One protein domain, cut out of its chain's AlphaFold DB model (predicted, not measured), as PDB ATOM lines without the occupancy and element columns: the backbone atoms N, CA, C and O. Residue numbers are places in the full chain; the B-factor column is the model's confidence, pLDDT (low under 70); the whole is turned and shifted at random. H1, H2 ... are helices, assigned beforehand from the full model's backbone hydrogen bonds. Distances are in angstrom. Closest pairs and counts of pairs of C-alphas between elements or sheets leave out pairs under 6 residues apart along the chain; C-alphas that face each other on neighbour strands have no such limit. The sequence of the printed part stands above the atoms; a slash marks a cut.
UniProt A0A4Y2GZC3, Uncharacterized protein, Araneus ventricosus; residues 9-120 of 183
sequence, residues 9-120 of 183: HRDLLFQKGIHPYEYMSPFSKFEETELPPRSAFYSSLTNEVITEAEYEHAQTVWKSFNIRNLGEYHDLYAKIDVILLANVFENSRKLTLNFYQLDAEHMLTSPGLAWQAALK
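AT A GLANCE: This is residues 9 to 120 of the 183 residues of an uncharacterized protein of Araneus ventricosus (UniProt A0A4Y2GZC3). One long helix, H5, makes a shaft with a loose head of short helices and loops around its first end, where H4 stands about perpendicular to it and the two make a corner, and a smaller part, H6 with the link before it, at its far end. There the chain folds back through residues 101 to 109, and H6 then runs the same way as H5 near its last turns. The printed part has 112 residues with six named helices, in the order H1 to H6, and no named strand; 69 residues are in the helices, and the class is all helix. The whole is loose, with a radius of gyration of the C-alphas of 19.0 A, and elongated, spanning 55 by 30 by 27 A.

HOW THE PARTS SIT: H1, residues 9 to 13, and H4, residues 52 to 64, only just touch, with 3 pairs of C-alphas within 8 A; the closest are those of Leu 12 and Val 61, 6.7 A apart. H1 is close to but not clearly touching H5, residues 70 to 100, the closest C-alphas being those of Leu 13 and Ile 80, 7.1 A apart. H2, residues 27 to 31, touches H5 at residues 70 to 74 alone, and the closest C-alphas, of Phe 30 and Gly 71, are 4.1 A apart. H3, residues 38 to 41, is close to but not clearly touching H4, with the C-alphas of Arg 38 and Tyr 55 closest at 6.3 A. Residues 42 to 43 make a short antiparallel pairing with residues 48 to 49. H4 and H5 are close but not clearly touching and about perpendicular, at 84 degrees; their closest C-alphas are those of Trp 62 and Tyr 73, 7.1 A apart. H6, residues 110 to 120, is close to but not clearly touching H5, at a shallow tilt of 16 degrees, the same way; the closest C-alphas, of Tyr 100 and Ala 117, are 5.8 A apart. H6 is apart from H1, H2, H3 and H4. Each O i to N i+4 pair is within hydrogen-bond range in H1, H4, H5 and H6; in H2 it is 0 of 1, beside 2 of 2 O i to N i+3 pairs, and H3 is too short for an O i to N i+4 pair.

IN THESE COORDINATES: H1 begins with C-alpha 9 at (44.183, 3.552, -16.326). H4 is 18.0 A long from first to last C-alpha. H5 is 44.2 A long, from C-alpha 70 at (55.239, 7.105, -1.927) to C-alpha 100 at (43.444, 36.744, -32.489). H6 is 15.2 A long and ends with C-alpha 120 at (44.921, 44.406, -32.693).

THE WHOLE: The two C-alphas farthest apart, those of Thr 33 and Leu 119, are 56.0 A apart. The printed part has no cut. The link from H1 to H2 is long, with 13 residues, and that from H4 to H5 is tight, with 5. The mean pLDDT of the printed part is 94.7, and no printed residue is under 70.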
ATOM      1  N   HIS A   9      43.467   2.612 -17.183       71.81
ATOM      2  CA  HIS A   9      44.183   3.552 -16.326       71.81
ATOM      3  C   HIS A   9      43.796   5.020 -16.568       71.81
ATOM      4  O   HIS A   9      43.924   5.849 -15.677       71.81
ATOM      5  N   ARG A  10      43.316   5.361 -17.767       77.50
ATOM      6  CA  ARG A  10      43.012   6.735 -18.177       77.50
ATOM      7  C   ARG A  10      41.896   7.363 -17.344       77.50
ATOM      8  O   ARG A  10      42.025   8.515 -16.946       77.50
ATOM      9  N   ASP A  11      40.833   6.611 -17.080       84.88
ATOM     10  CA  ASP A  11      39.669   7.122 -16.349       84.88
ATOM     11  C   ASP A  11      39.977   7.331 -14.862       84.88
ATOM     12  O   ASP A  11      39.355   8.171 -14.212       84.88
ATOM     13  N   LEU A  12      40.987   6.623 -14.338       87.94
ATOM     14  CA  LEU A  12      41.537   6.890 -13.011       87.94
ATOM     15  C   LEU A  12      42.281   8.230 -12.982       87.94
ATOM     16  O   LEU A  12      42.099   8.999 -12.049       87.94
ATOM     17  N   LEU A  13      43.065   8.549 -14.020       86.00
ATOM     18  CA  LEU A  13      43.858   9.788 -14.065       86.00
ATOM     19  C   LEU A  13      43.053  11.051 -14.405       86.00
ATOM     20  O   LEU A  13      43.571  12.156 -14.280       86.00
ATOM     21  N   PHE A  14      41.813  10.909 -14.876       84.06
ATOM     22  CA  PHE A  14      40.914  12.046 -15.113       84.06
ATOM     23  C   PHE A  14      40.064  12.429 -13.908       84.06
ATOM     24  O   PHE A  14      39.349  13.432 -13.960       84.06
ATOM     25  N   GLN A  15      40.127  11.645 -12.839       86.56
ATOM     26  CA  GLN A  15      39.542  12.013 -11.561       86.56
ATOM     27  C   GLN A  15      40.530  12.867 -10.764       86.56
ATOM     28  O   GLN A  15      41.715  12.952 -11.083       86.56
ATOM     29  N   LYS A  16      40.021  13.541  -9.732       88.56
ATOM     30  CA  LYS A  16      40.842  14.346  -8.826       88.56
ATOM     31  C   LYS A  16      41.885  13.444  -8.157       88.56
ATOM     32  O   LYS A  16      41.521  12.521  -7.433       88.56
ATOM     33  N   GLY A  17      43.167  13.738  -8.374       91.12
ATOM     34  CA  GLY A  17      44.256  13.060  -7.678       91.12
ATOM     35  C   GLY A  17      44.190  13.318  -6.171       91.12
ATOM     36  O   GLY A  17      43.929  14.442  -5.738       91.12
ATOM     37  N   ILE A  18      44.424  12.276  -5.378       95.44
ATOM     38  CA  ILE A  18      44.429  12.337  -3.914       95.44
ATOM     39  C   ILE A  18      45.884  12.322  -3.449       95.44
ATOM     40  O   ILE A  18      46.659  11.482  -3.888       95.44
ATOM     41  N   HIS A  19      46.287  13.263  -2.595       95.44
ATOM     42  CA  HIS A  19      47.678  13.382  -2.149       95.44
ATOM     43  C   HIS A  19      47.743  13.793  -0.671       95.44
ATOM     44  O   HIS A  19      46.994  14.687  -0.271       95.44
ATOM     45  N   PRO A  20      48.579  13.148   0.165       96.12
ATOM     46  CA  PRO A  20      48.675  13.466   1.586       96.12
ATOM     47  C   PRO A  20      49.735  14.557   1.821       96.12
ATOM     48  O   PRO A  20      50.847  14.270   2.272       96.12
ATOM     49  N   TYR A  21      49.411  15.811   1.492       94.75
ATOM     50  CA  TYR A  21      50.374  16.924   1.488       94.75
ATOM     51  C   TYR A  21      51.078  17.122   2.833       94.75
ATOM     52  O   TYR A  21      52.304  17.192   2.888       94.75
ATOM     53  N   GLU A  22      50.319  17.171   3.926       94.81
ATOM     54  CA  GLU A  22      50.840  17.388   5.274       94.81
ATOM     55  C   GLU A  22      51.705  16.219   5.765       94.81
ATOM     56  O   GLU A  22      52.653  16.415   6.528       94.81
ATOM     57  N   TYR A  23      51.405  15.000   5.315       96.12
ATOM     58  CA  TYR A  23      52.186  13.812   5.650       96.12
ATOM     59  C   TYR A  23      53.536  13.788   4.927       96.12
ATOM     60  O   TYR A  23      54.535  13.350   5.500       96.12
ATOM     61  N   MET A  24      53.583  14.292   3.690       94.19
ATOM     62  CA  MET A  24      54.759  14.315   2.809       94.19
ATOM     63  C   MET A  24      55.738  15.446   3.165       94.19
ATOM     64  O   MET A  24      56.184  16.198   2.301       94.19
ATOM     65  N   SER A  25      56.080  15.577   4.450       91.69
ATOM     66  CA  SER A  25      56.977  16.629   4.941       91.69
ATOM     67  C   SER A  25      58.466  16.242   4.863       91.69
ATOM     68  O   SER A  25      59.214  16.939   4.173       91.69
ATOM     69  N   PRO A  26      58.954  15.156   5.503       95.00
ATOM     70  CA  PRO A  26      60.346  14.754   5.338       95.00
ATOM     71  C   PRO A  26      60.540  13.907   4.076       95.00
ATOM     72  O   PRO A  26      59.725  13.043   3.757       95.00
ATOM     73  N   PHE A  27      61.681  14.083   3.400       94.94
ATOM     74  CA  PHE A  27      62.007  13.345   2.171       94.94
ATOM     75  C   PHE A  27      62.019  11.821   2.367       94.94
ATOM     76  O   PHE A  27      61.682  11.075   1.458       94.94
ATOM     77  N   SER A  28      62.315  11.341   3.580       96.81
ATOM     78  CA  SER A  28      62.278   9.911   3.912       96.81
ATOM     79  C   SER A  28      60.909   9.259   3.686       96.81
ATOM     80  O   SER A  28      60.853   8.044   3.531       96.81
ATOM     81  N   LYS A  29      59.811  10.034   3.651       96.81
ATOM     82  CA  LYS A  29      58.473   9.510   3.334       96.81
ATOM     83  C   LYS A  29      58.392   8.912   1.942       96.81
ATOM     84  O   LYS A  29      57.655   7.958   1.756       96.81
ATOM     85  N   PHE A  30      59.170   9.418   0.988       97.44
ATOM     86  CA  PHE A  30      59.162   8.932  -0.391       97.44
ATOM     87  C   PHE A  30      59.589   7.458  -0.495       97.44
ATOM     88  O   PHE A  30      59.152   6.765  -1.408       97.44
ATOM     89  N   GLU A  31      60.376   6.968   0.466       97.94
ATOM     90  CA  GLU A  31      60.833   5.576   0.528       97.94
ATOM     91  C   GLU A  31      59.807   4.625   1.169       97.94
ATOM     92  O   GLU A  31      59.985   3.408   1.115       97.94
ATOM     93  N   GLU A  32      58.735   5.136   1.790       97.94
ATOM     94  CA  GLU A  32      57.712   4.286   2.409       97.94
ATOM     95  C   GLU A  32      56.966   3.483   1.343       97.94
ATOM     96  O   GLU A  32      56.467   4.036   0.363       97.94
ATOM     97  N   THR A  33      56.881   2.169   1.547       97.88
ATOM     98  CA  THR A  33      56.402   1.207   0.545       97.88
ATOM     99  C   THR A  33      54.903   0.922   0.611       97.88
ATOM    100  O   THR A  33      54.405   0.030  -0.073       97.88
ATOM    101  N   GLU A  34      54.179   1.645   1.460       96.56
ATOM    102  CA  GLU A  34      52.748   1.465   1.681       96.56
ATOM    103  C   GLU A  34      52.027   2.805   1.563       96.56
ATOM    104  O   GLU A  34      52.560   3.857   1.922       96.56
ATOM    105  N   LEU A  35      50.785   2.759   1.076       96.75
ATOM    106  CA  LEU A  35      49.915   3.924   1.116       96.75
ATOM    107  C   LEU A  35      49.599   4.241   2.590       96.75
ATOM    108  O   LEU A  35      49.150   3.343   3.311       96.75
ATOM    109  N   PRO A  36      49.804   5.484   3.057       96.62
ATOM    110  CA  PRO A  36      49.571   5.832   4.448       96.62
ATOM    111  C   PRO A  36      48.081   5.704   4.798       96.62
ATOM    112  O   PRO A  36      47.224   5.750   3.911       96.62
ATOM    113  N   PRO A  37      47.736   5.561   6.088       97.06
ATOM    114  CA  PRO A  37      46.344   5.439   6.507       97.06
ATOM    115  C   PRO A  37      45.535   6.679   6.115       97.06
ATOM    116  O   PRO A  37      46.071   7.784   6.062       97.06
ATOM    117  N   ARG A  38      44.213   6.529   5.942       97.44
ATOM    118  CA  ARG A  38      43.301   7.634   5.586       97.44
ATOM    119  C   ARG A  38      43.487   8.876   6.465       97.44
ATOM    120  O   ARG A  38      43.459   9.991   5.966       97.44
ATOM    121  N   SER A  39      43.736   8.696   7.764       96.81
ATOM    122  CA  SER A  39      43.981   9.790   8.716       96.81
ATOM    123  C   SER A  39      45.199  10.663   8.383       96.81
ATOM    124  O   SER A  39      45.262  11.797   8.841       96.81
ATOM    125  N   ALA A  40      46.157  10.156   7.604       96.81
ATOM    126  CA  ALA A  40      47.325  10.904   7.140       96.81
ATOM    127  C   ALA A  40      47.011  11.866   5.978       96.81
ATOM    128  O   ALA A  40      47.838  12.708   5.649       96.81
ATOM    129  N   PHE A  41      45.819  11.777   5.380       96.69
ATOM    130  CA  PHE A  41      45.325  12.691   4.344       96.69
ATOM    131  C   PHE A  41      44.494  13.842   4.942       96.69
ATOM    132  O   PHE A  41      43.551  14.334   4.323       96.69
ATOM    133  N   TYR A  42      44.785  14.229   6.184       96.75
ATOM    134  CA  TYR A  42      44.178  15.397   6.816       96.75
ATOM    135  C   TYR A  42      44.663  16.681   6.139       96.75
ATOM    136  O   TYR A  42      45.869  16.855   5.992       96.75
ATOM    137  N   SER A  43      43.742  17.591   5.806       95.00
ATOM    138  CA  SER A  43      44.073  18.911   5.270       95.00
ATOM    139  C   SER A  43      43.837  20.017   6.293       95.00
ATOM    140  O   SER A  43      42.719  20.241   6.758       95.00
ATOM    141  N   SER A  44      44.887  20.783   6.575       94.75
ATOM    142  CA  SER A  44      44.826  21.990   7.410       94.75
ATOM    143  C   SER A  44      44.005  23.127   6.776       94.75
ATOM    144  O   SER A  44      43.529  24.013   7.483       94.75
ATOM    145  N   LEU A  45      43.801  23.093   5.452       94.12
ATOM    146  CA  LEU A  45      43.022  24.092   4.714       94.12
ATOM    147  C   LEU A  45      41.514  23.936   4.949       94.12
ATOM    148  O   LEU A  45      40.807  24.932   5.095       94.12
ATOM    149  N   THR A  46      41.019  22.697   4.972       94.19
ATOM    150  CA  THR A  46      39.595  22.387   5.180       94.19
ATOM    151  C   THR A  46      39.287  21.943   6.606       94.19
ATOM    152  O   THR A  46      38.123  21.914   6.988       94.19
ATOM    153  N   ASN A  47      40.313  21.643   7.410       95.12
ATOM    154  CA  ASN A  47      40.206  20.993   8.718       95.12
ATOM    155  C   ASN A  47      39.490  19.634   8.669       95.12
ATOM    156  O   ASN A  47      38.854  19.224   9.640       95.12
ATOM    157  N   GLU A  48      39.621  18.915   7.557       94.75
ATOM    158  CA  GLU A  48      38.937  17.645   7.315       94.75
ATOM    159  C   GLU A  48      39.907  16.582   6.789       94.75
ATOM    160  O   GLU A  48      40.961  16.880   6.227       94.75
ATOM    161  N   VAL A  49      39.537  15.317   6.983       95.75
ATOM    162  CA  VAL A  49      40.179  14.167   6.336       95.75
ATOM    163  C   VAL A  49      39.379  13.826   5.081       95.75
ATOM    164  O   VAL A  49      38.162  14.004   5.067       95.75
ATOM    165  N   ILE A  50      40.045  13.292   4.058       96.69
ATOM    166  CA  ILE A  50      39.371  12.777   2.860       96.69
ATOM    167  C   ILE A  50      38.267  11.761   3.194       96.69
ATOM    168  O   ILE A  50      38.311  11.038   4.201       96.69
ATOM    169  N   THR A  51      37.281  11.685   2.308       96.88
ATOM    170  CA  THR A  51      36.180  10.721   2.384       96.88
ATOM    171  C   THR A  51      36.659   9.287   2.134       96.88
ATOM    172  O   THR A  51      37.744   9.056   1.598       96.88
ATOM    173  N   GLU A  52      35.840   8.291   2.495       97.25
ATOM    174  CA  GLU A  52      36.172   6.883   2.218       97.25
ATOM    175  C   GLU A  52      36.301   6.616   0.714       97.25
ATOM    176  O   GLU A  52      37.270   5.999   0.290       97.25
ATOM    177  N   ALA A  53      35.398   7.170  -0.102       96.38
ATOM    178  CA  ALA A  53      35.440   7.019  -1.555       96.38
ATOM    179  C   ALA A  53      36.720   7.613  -2.179       96.38
ATOM    180  O   ALA A  53      37.293   7.037  -3.102       96.38
ATOM    181  N   GLU A  54      37.208   8.748  -1.664       96.56
ATOM    182  CA  GLU A  54      38.488   9.326  -2.093       96.56
ATOM    183  C   GLU A  54      39.674   8.433  -1.699       96.56
ATOM    184  O   GLU A  54      40.612   8.259  -2.478       96.56
ATOM    185  N   TYR A  55      39.634   7.816  -0.518       97.56
ATOM    186  CA  TYR A  55      40.686   6.895  -0.091       97.56
ATOM    187  C   TYR A  55      40.676   5.582  -0.888       97.56
ATOM    188  O   TYR A  55      41.731   5.121  -1.327       97.56
ATOM    189  N   GLU A  56      39.500   5.014  -1.167       96.81
ATOM    190  CA  GLU A  56      39.332   3.870  -2.074       96.81
ATOM    191  C   GLU A  56      39.873   4.181  -3.477       96.81
ATOM    192  O   GLU A  56      40.533   3.342  -4.102       96.81
ATOM    193  N   HIS A  57      39.662   5.408  -3.967       95.75
ATOM    194  CA  HIS A  57      40.250   5.870  -5.220       95.75
ATOM    195  C   HIS A  57      41.786   5.893  -5.151       95.75
ATOM    196  O   HIS A  57      42.441   5.327  -6.030       95.75
ATOM    197  N   ALA A  58      42.375   6.453  -4.089       96.44
ATOM    198  CA  ALA A  58      43.828   6.460  -3.882       96.44
ATOM    199  C   ALA A  58      44.422   5.039  -3.852       96.44
ATOM    200  O   ALA A  58      45.428   4.768  -4.508       96.44
ATOM    201  N   GLN A  59      43.760   4.107  -3.160       96.88
ATOM    202  CA  GLN A  59      44.141   2.692  -3.130       96.88
ATOM    203  C   GLN A  59      44.039   2.029  -4.506       96.88
ATOM    204  O   GLN A  59      44.888   1.211  -4.866       96.88
ATOM    205  N   THR A  60      43.003   2.367  -5.274       95.69
ATOM    206  CA  THR A  60      42.816   1.860  -6.637       95.69
ATOM    207  C   THR A  60      43.950   2.339  -7.535       95.69
ATOM    208  O   THR A  60      44.573   1.516  -8.198       95.69
ATOM    209  N   VAL A  61      44.296   3.629  -7.492       95.12
ATOM    210  CA  VAL A  61      45.442   4.189  -8.228       95.12
ATOM    211  C   VAL A  61      46.743   3.494  -7.817       95.12
ATOM    212  O   VAL A  61      47.471   3.012  -8.683       95.12
ATOM    213  N   TRP A  62      47.007   3.361  -6.516       96.44
ATOM    214  CA  TRP A  62      48.203   2.679  -6.009       96.44
ATOM    215  C   TRP A  62      48.363   1.271  -6.593       96.44
ATOM    216  O   TRP A  62      49.422   0.915  -7.114       96.44
ATOM    217  N   LYS A  63      47.283   0.480  -6.564       95.50
ATOM    218  CA  LYS A  63      47.266  -0.894  -7.080       95.50
ATOM    219  C   LYS A  63      47.360  -0.944  -8.603       95.50
ATOM    220  O   LYS A  63      48.165  -1.703  -9.130       95.50
ATOM    221  N   SER A  64      46.563  -0.151  -9.318       93.94
ATOM    222  CA  SER A  64      46.507  -0.181 -10.785       93.94
ATOM    223  C   SER A  64      47.843   0.189 -11.423       93.94
ATOM    224  O   SER A  64      48.249  -0.441 -12.395       93.94
ATOM    225  N   PHE A  65      48.563   1.157 -10.854       93.00
ATOM    226  CA  PHE A  65      49.857   1.595 -11.379       93.00
ATOM    227  C   PHE A  65      51.054   0.820 -10.806       93.00
ATOM    228  O   PHE A  65      52.187   1.132 -11.160       93.00
ATOM    229  N   ASN A  66      50.817  -0.224  -9.998       95.31
ATOM    230  CA  ASN A  66      51.851  -1.043  -9.351       95.31
ATOM    231  C   ASN A  66      52.891  -0.202  -8.593       95.31
ATOM    232  O   ASN A  66      54.095  -0.435  -8.712       95.31
ATOM    233  N   ILE A  67      52.405   0.787  -7.848       96.94
ATOM    234  CA  ILE A  67      53.232   1.757  -7.132       96.94
ATOM    235  C   ILE A  67      53.945   1.062  -5.976       96.94
ATOM    236  O   ILE A  67      53.327   0.328  -5.202       96.94
ATOM    237  N   ARG A  68      55.258   1.273  -5.880       97.81
ATOM    238  CA  ARG A  68      56.124   0.575  -4.921       97.81
ATOM    239  C   ARG A  68      56.414   1.384  -3.675       97.81
ATOM    240  O   ARG A  68      56.704   0.792  -2.642       97.81
ATOM    241  N   ASN A  69      56.386   2.706  -3.788       98.19
ATOM    242  CA  ASN A  69      56.634   3.619  -2.686       98.19
ATOM    243  C   ASN A  69      55.926   4.965  -2.899       98.19
ATOM    244  O   ASN A  69      55.399   5.252  -3.979       98.19
ATOM    245  N   LEU A  70      55.894   5.798  -1.859       98.00
ATOM    246  CA  LEU A  70      55.239   7.105  -1.927       98.00
ATOM    247  C   LEU A  70      55.926   8.075  -2.893       98.00
ATOM    248  O   LEU A  70      55.274   9.011  -3.359       98.00
ATOM    249  N   GLY A  71      57.197   7.856  -3.233       97.81
ATOM    250  CA  GLY A  71      57.882   8.625  -4.265       97.81
ATOM    251  C   GLY A  71      57.305   8.381  -5.655       97.81
ATOM    252  O   GLY A  71      56.927   9.334  -6.327       97.81
ATOM    253  N   GLU A  72      57.114   7.121  -6.047       98.19
ATOM    254  CA  GLU A  72      56.439   6.769  -7.302       98.19
ATOM    255  C   GLU A  72      54.983   7.285  -7.327       98.19
ATOM    256  O   GLU A  72      54.498   7.723  -8.374       98.19
ATOM    257  N   TYR A  73      54.291   7.297  -6.177       97.50
ATOM    258  CA  TYR A  73      52.958   7.903  -6.054       97.50
ATOM    259  C   TYR A  73      52.973   9.414  -6.286       97.50
ATOM    260  O   TYR A  73      52.143   9.939  -7.035       97.50
ATOM    261  N   HIS A  74      53.923  10.112  -5.665       96.56
ATOM    262  CA  HIS A  74      54.105  11.549  -5.830       96.56
ATOM    263  C   HIS A  74      54.473  11.909  -7.273       96.56
ATOM    264  O   HIS A  74      53.871  12.821  -7.837       96.56
ATOM    265  N   ASP A  75      55.394  11.168  -7.889       96.25
ATOM    266  CA  ASP A  75      55.799  11.379  -9.279       96.25
ATOM    267  C   ASP A  75      54.617  11.208 -10.234       96.25
ATOM    268  O   ASP A  75      54.439  12.015 -11.149       96.25
ATOM    269  N   LEU A  76      53.777  10.188 -10.018       95.00
ATOM    270  CA  LEU A  76      52.558   9.998 -10.800       95.00
ATOM    271  C   LEU A  76      51.611  11.196 -10.642       95.00
ATOM    272  O   LEU A  76      51.166  11.744 -11.651       95.00
ATOM    273  N   TYR A  77      51.340  11.613  -9.403       94.94
ATOM    274  CA  TYR A  77      50.484  12.758  -9.089       94.94
ATOM    275  C   TYR A  77      50.982  14.045  -9.771       94.94
ATOM    276  O   TYR A  77      50.266  14.645 -10.575       94.94
ATOM    277  N   ALA A  78      52.243  14.418  -9.542       94.88
ATOM    278  CA  ALA A  78      52.841  15.631 -10.093       94.88
ATOM    279  C   ALA A  78      52.901  15.602 -11.628       94.88
ATOM    280  O   ALA A  78      52.645  16.606 -12.297       94.88
ATOM    281  N   LYS A  79      53.195  14.438 -12.216       94.19
ATOM    282  CA  LYS A  79      53.215  14.266 -13.672       94.19
ATOM    283  C   LYS A  79      51.840  14.495 -14.291       94.19
ATOM    284  O   LYS A  79      51.764  15.091 -15.365       94.19
ATOM    285  N   ILE A  80      50.766  14.037 -13.648       92.56
ATOM    286  CA  ILE A  80      49.398  14.265 -14.131       92.56
ATOM    287  C   ILE A  80      49.075  15.756 -14.109       92.56
ATOM    288  O   ILE A  80      48.636  16.274 -15.135       92.56
ATOM    289  N   ASP A  81      49.368  16.453 -13.012       92.31
ATOM    290  CA  ASP A  81      49.132  17.896 -12.892       92.31
ATOM    291  C   ASP A  81      49.856  18.688 -13.987       92.31
ATOM    292  O   ASP A  81      49.249  19.515 -14.674       92.31
ATOM    293  N   VAL A  82      51.135  18.381 -14.229       94.56
ATOM    294  CA  VAL A  82      51.930  19.026 -15.286       94.56
ATOM    295  C   VAL A  82      51.361  18.730 -16.674       94.56
ATOM    296  O   VAL A  82      51.243  19.637 -17.498       94.56
ATOM    297  N   ILE A  83      50.978  17.481 -16.955       92.31
ATOM    298  CA  ILE A  83      50.420  17.091 -18.259       92.31
ATOM    299  C   ILE A  83      49.050  17.744 -18.493       92.31
ATOM    300  O   ILE A  83      48.768  18.189 -19.611       92.31
ATOM    301  N   LEU A  84      48.196  17.810 -17.469       91.25
ATOM    302  CA  LEU A  84      46.899  18.485 -17.534       91.25
ATOM    303  C   LEU A  84      47.083  19.978 -17.808       91.25
ATOM    304  O   LEU A  84      46.470  20.496 -18.748       91.25
ATOM    305  N   LEU A  85      47.968  20.642 -17.061       93.75
ATOM    306  CA  LEU A  85      48.278  22.057 -17.249       93.75
ATOM    307  C   LEU A  85      48.829  22.333 -18.652       93.75
ATOM    308  O   LEU A  85      48.320  23.216 -19.344       93.75
ATOM    309  N   ALA A  86      49.811  21.550 -19.104       95.06
ATOM    310  CA  ALA A  86      50.392  21.687 -20.437       95.06
ATOM    311  C   ALA A  86      49.333  21.514 -21.534       95.06
ATOM    312  O   ALA A  86      49.241  22.334 -22.442       95.06
ATOM    313  N   ASN A  87      48.469  20.501 -21.424       93.50
ATOM    314  CA  ASN A  87      47.414  20.252 -22.406       93.50
ATOM    315  C   ASN A  87      46.373  21.386 -22.453       93.50
ATOM    316  O   ASN A  87      45.920  21.750 -23.540       93.50
ATOM    317  N   VAL A  88      45.980  21.943 -21.300       94.31
ATOM    318  CA  VAL A  88      45.094  23.120 -21.251       94.31
ATOM    319  C   VAL A  88      45.778  24.318 -21.904       94.31
ATOM    320  O   VAL A  88      45.182  24.952 -22.773       94.31
ATOM    321  N   PHE A  89      47.037  24.588 -21.556       95.50
ATOM    322  CA  PHE A  89      47.773  25.733 -22.082       95.50
ATOM    323  C   PHE A  89      48.022  25.636 -23.593       95.50
ATOM    324  O   PHE A  89      47.790  26.603 -24.315       95.50
ATOM    325  N   GLU A  90      48.399  24.467 -24.111       96.00
ATOM    326  CA  GLU A  90      48.525  24.225 -25.553       96.00
ATOM    327  C   GLU A  90      47.207  24.459 -26.297       96.00
ATOM    328  O   GLU A  90      47.199  24.997 -27.407       96.00
ATOM    329  N   ASN A  91      46.078  24.060 -25.703       95.69
ATOM    330  CA  ASN A  91      44.768  24.318 -26.286       95.69
ATOM    331  C   ASN A  91      44.445  25.819 -26.282       95.69
ATOM    332  O   ASN A  91      44.008  26.347 -27.303       95.69
ATOM    333  N   SER A  92      44.727  26.522 -25.182       94.56
ATOM    334  CA  SER A  92      44.590  27.979 -25.102       94.56
ATOM    335  C   SER A  92      45.438  28.687 -26.158       94.56
ATOM    336  O   SER A  92      44.907  29.528 -26.875       94.56
ATOM    337  N   ARG A  93      46.706  28.299 -26.345       96.25
ATOM    338  CA  ARG A  93      47.577  28.853 -27.397       96.25
ATOM    339  C   ARG A  93      46.998  28.668 -28.795       96.25
ATOM    340  O   ARG A  93      46.960  29.613 -29.577       96.25
ATOM    341  N   LYS A  94      46.505  27.463 -29.112       97.25
ATOM    342  CA  LYS A  94      45.858  27.182 -30.407       97.25
ATOM    343  C   LYS A  94      44.635  28.067 -30.620       97.25
ATOM    344  O   LYS A  94      44.464  28.615 -31.703       97.25
ATOM    345  N   LEU A  95      43.803  28.229 -29.594       96.12
ATOM    346  CA  LEU A  95      42.628  29.095 -29.659       96.12
ATOM    347  C   LEU A  95      43.028  30.555 -29.907       96.12
ATOM    348  O   LEU A  95      42.501  31.177 -30.824       96.12
ATOM    349  N   THR A  96      43.984  31.099 -29.154       96.06
ATOM    350  CA  THR A  96      44.363  32.517 -29.276       96.06
ATOM    351  C   THR A  96      45.052  32.819 -30.600       96.06
ATOM    352  O   THR A  96      44.787  33.860 -31.203       96.06
ATOM    353  N   LEU A  97      45.871  31.890 -31.099       96.31
ATOM    354  CA  LEU A  97      46.450  31.977 -32.436       96.31
ATOM    355  C   LEU A  97      45.356  31.974 -33.505       96.31
ATOM    356  O   LEU A  97      45.367  32.827 -34.384       96.31
ATOM    357  N   ASN A  98      44.368  31.084 -33.404       96.94
ATOM    358  CA  ASN A  98      43.292  31.008 -34.391       96.94
ATOM    359  C   ASN A  98      42.401  32.262 -34.395       96.94
ATOM    360  O   ASN A  98      42.121  32.801 -35.465       96.94
ATOM    361  N   PHE A  99      41.966  32.732 -33.223       95.12
ATOM    362  CA  PHE A  99      41.005  33.838 -33.110       95.12
ATOM    363  C   PHE A  99      41.647  35.223 -33.220       95.12
ATOM    364  O   PHE A  99      41.086  36.106 -33.864       95.12
ATOM    365  N   TYR A 100      42.816  35.423 -32.611       95.19
ATOM    366  CA  TYR A 100      43.444  36.744 -32.489       95.19
ATOM    367  C   TYR A 100      44.759  36.853 -33.261       95.19
ATOM    368  O   TYR A 100      45.342  37.938 -33.354       95.19
ATOM    369  N   GLN A 101      45.259  35.746 -33.822       96.31
ATOM    370  CA  GLN A 101      46.584  35.691 -34.443       96.31
ATOM    371  C   GLN A 101      47.673  36.129 -33.441       96.31
ATOM    372  O   GLN A 101      48.622  36.824 -33.804       96.31
ATOM    373  N   LEU A 102      47.476  35.806 -32.157       96.12
ATOM    374  CA  LEU A 102      48.377  36.111 -31.045       96.12
ATOM    375  C   LEU A 102      48.712  34.820 -30.301       96.12
ATOM    376  O   LEU A 102      47.814  34.057 -29.934       96.12
ATOM    377  N   ASP A 103      49.997  34.589 -30.048       95.56
ATOM    378  CA  ASP A 103      50.424  33.470 -29.213       95.56
ATOM    379  C   ASP A 103      50.341  33.857 -27.734       95.56
ATOM    380  O   ASP A 103      50.940  34.847 -27.304       95.56
ATOM    381  N   ALA A 104      49.609  33.063 -26.952       94.25
ATOM    382  CA  ALA A 104      49.505  33.259 -25.513       94.25
ATOM    383  C   ALA A 104      50.858  33.099 -24.796       94.25
ATOM    384  O   ALA A 104      51.036  33.690 -23.738       94.25
ATOM    385  N   GLU A 105      51.827  32.371 -25.370       94.25
ATOM    386  CA  GLU A 105      53.182  32.235 -24.804       94.25
ATOM    387  C   GLU A 105      53.932  33.576 -24.717       94.25
ATOM    388  O   GLU A 105      54.784  33.759 -23.853       94.25
ATOM    389  N   HIS A 106      53.591  34.549 -25.566       94.25
ATOM    390  CA  HIS A 106      54.199  35.881 -25.528       94.25
ATOM    391  C   HIS A 106      53.525  36.833 -24.534       94.25
ATOM    392  O   HIS A 106      53.910  37.999 -24.442       94.25
ATOM    393  N   MET A 107      52.512  36.364 -23.802       93.75
ATOM    394  CA  MET A 107      51.737  37.169 -22.868       93.75
ATOM    395  C   MET A 107      51.963  36.681 -21.446       93.75
ATOM    396  O   MET A 107      51.805  35.504 -21.141       93.75
ATOM    397  N   LEU A 108      52.284  37.612 -20.547       93.69
ATOM    398  CA  LEU A 108      52.501  37.283 -19.139       93.69
ATOM    399  C   LEU A 108      51.199  36.870 -18.431       93.69
ATOM    400  O   LEU A 108      51.224  36.062 -17.508       93.69
ATOM    401  N   THR A 109      50.063  37.451 -18.829       96.00
ATOM    402  CA  THR A 109      48.766  37.248 -18.170       96.00
ATOM    403  C   THR A 109      47.615  37.238 -19.175       96.00
ATOM    404  O   THR A 109      47.703  37.837 -20.251       96.00
ATOM    405  N   SER A 110      46.494  36.606 -18.812       93.62
ATOM    406  CA  SER A 110      45.280  36.589 -19.642       93.62
ATOM    407  C   SER A 110      44.689  37.985 -19.907       93.62
ATOM    408  O   SER A 110      44.315  38.233 -21.052       93.62
ATOM    409  N   PRO A 111      44.650  38.936 -18.946       94.75
ATOM    410  CA  PRO A 111      44.249  40.314 -19.245       94.75
ATOM    411  C   PRO A 111      45.192  41.016 -20.228       94.75
ATOM    412  O   PRO A 111      44.727  41.750 -21.094       94.75
ATOM    413  N   GLY A 112      46.504  40.761 -20.144       95.12
ATOM    414  CA  GLY A 112      47.474  41.287 -21.108       95.12
ATOM    415  C   GLY A 112      47.216  40.773 -22.525       95.12
ATOM    416  O   GLY A 112      47.206  41.556 -23.473       95.12
ATOM    417  N   LEU A 113      46.920  39.479 -22.664       95.88
ATOM    418  CA  LEU A 113      46.495  38.885 -23.930       95.88
ATOM    419  C   LEU A 113      45.194  39.515 -24.453       95.88
ATOM    420  O   LEU A 113      45.136  39.885 -25.622       95.88
ATOM    421  N   ALA A 114      44.169  39.648 -23.605       94.75
ATOM    422  CA  ALA A 114      42.887  40.242 -23.989       94.75
ATOM    423  C   ALA A 114      43.055  41.698 -24.452       94.75
ATOM    424  O   ALA A 114      42.485  42.100 -25.463       94.75
ATOM    425  N   TRP A 115      43.902  42.463 -23.764       94.38
ATOM    426  CA  TRP A 115      44.252  43.826 -24.147       94.38
ATOM    427  C   TRP A 115      44.940  43.891 -25.514       94.38
ATOM    428  O   TRP A 115      44.526  44.661 -26.378       94.38
ATOM    429  N   GLN A 116      45.953  43.052 -25.749       94.56
ATOM    430  CA  GLN A 116      46.635  42.990 -27.046       94.56
ATOM    431  C   GLN A 116      45.690  42.551 -28.169       94.56
ATOM    432  O   GLN A 116      45.744  43.102 -29.268       94.56
ATOM    433  N   ALA A 117      44.794  41.600 -27.894       95.44
ATOM    434  CA  ALA A 117      43.758  41.194 -28.833       95.44
ATOM    435  C   ALA A 117      42.830  42.370 -29.171       95.44
ATOM    436  O   ALA A 117      42.631  42.653 -30.349       95.44
ATOM    437  N   ALA A 118      42.342  43.107 -28.169       94.88
ATOM    438  CA  ALA A 118      41.479  44.269 -28.370       94.88
ATOM    439  C   ALA A 118      42.156  45.362 -29.216       94.88
ATOM    440  O   ALA A 118      41.565  45.845 -30.184       94.88
ATOM    441  N   LEU A 119      43.411  45.711 -28.910       95.00
ATOM    442  CA  LEU A 119      44.177  46.687 -29.694       95.00
ATOM    443  C   LEU A 119      44.354  46.235 -31.145       95.00
ATOM    444  O   LEU A 119      44.122  47.011 -32.069       95.00
ATOM    445  N   LYS A 120      44.714  44.967 -31.355       94.44
ATOM    446  CA  LYS A 120      44.921  44.406 -32.693       94.44
ATOM    447  C   LYS A 120      43.635  44.338 -33.515       94.44
ATOM    448  O   LYS A 120      43.670  44.596 -34.711       94.44
TER     449      LYS A 120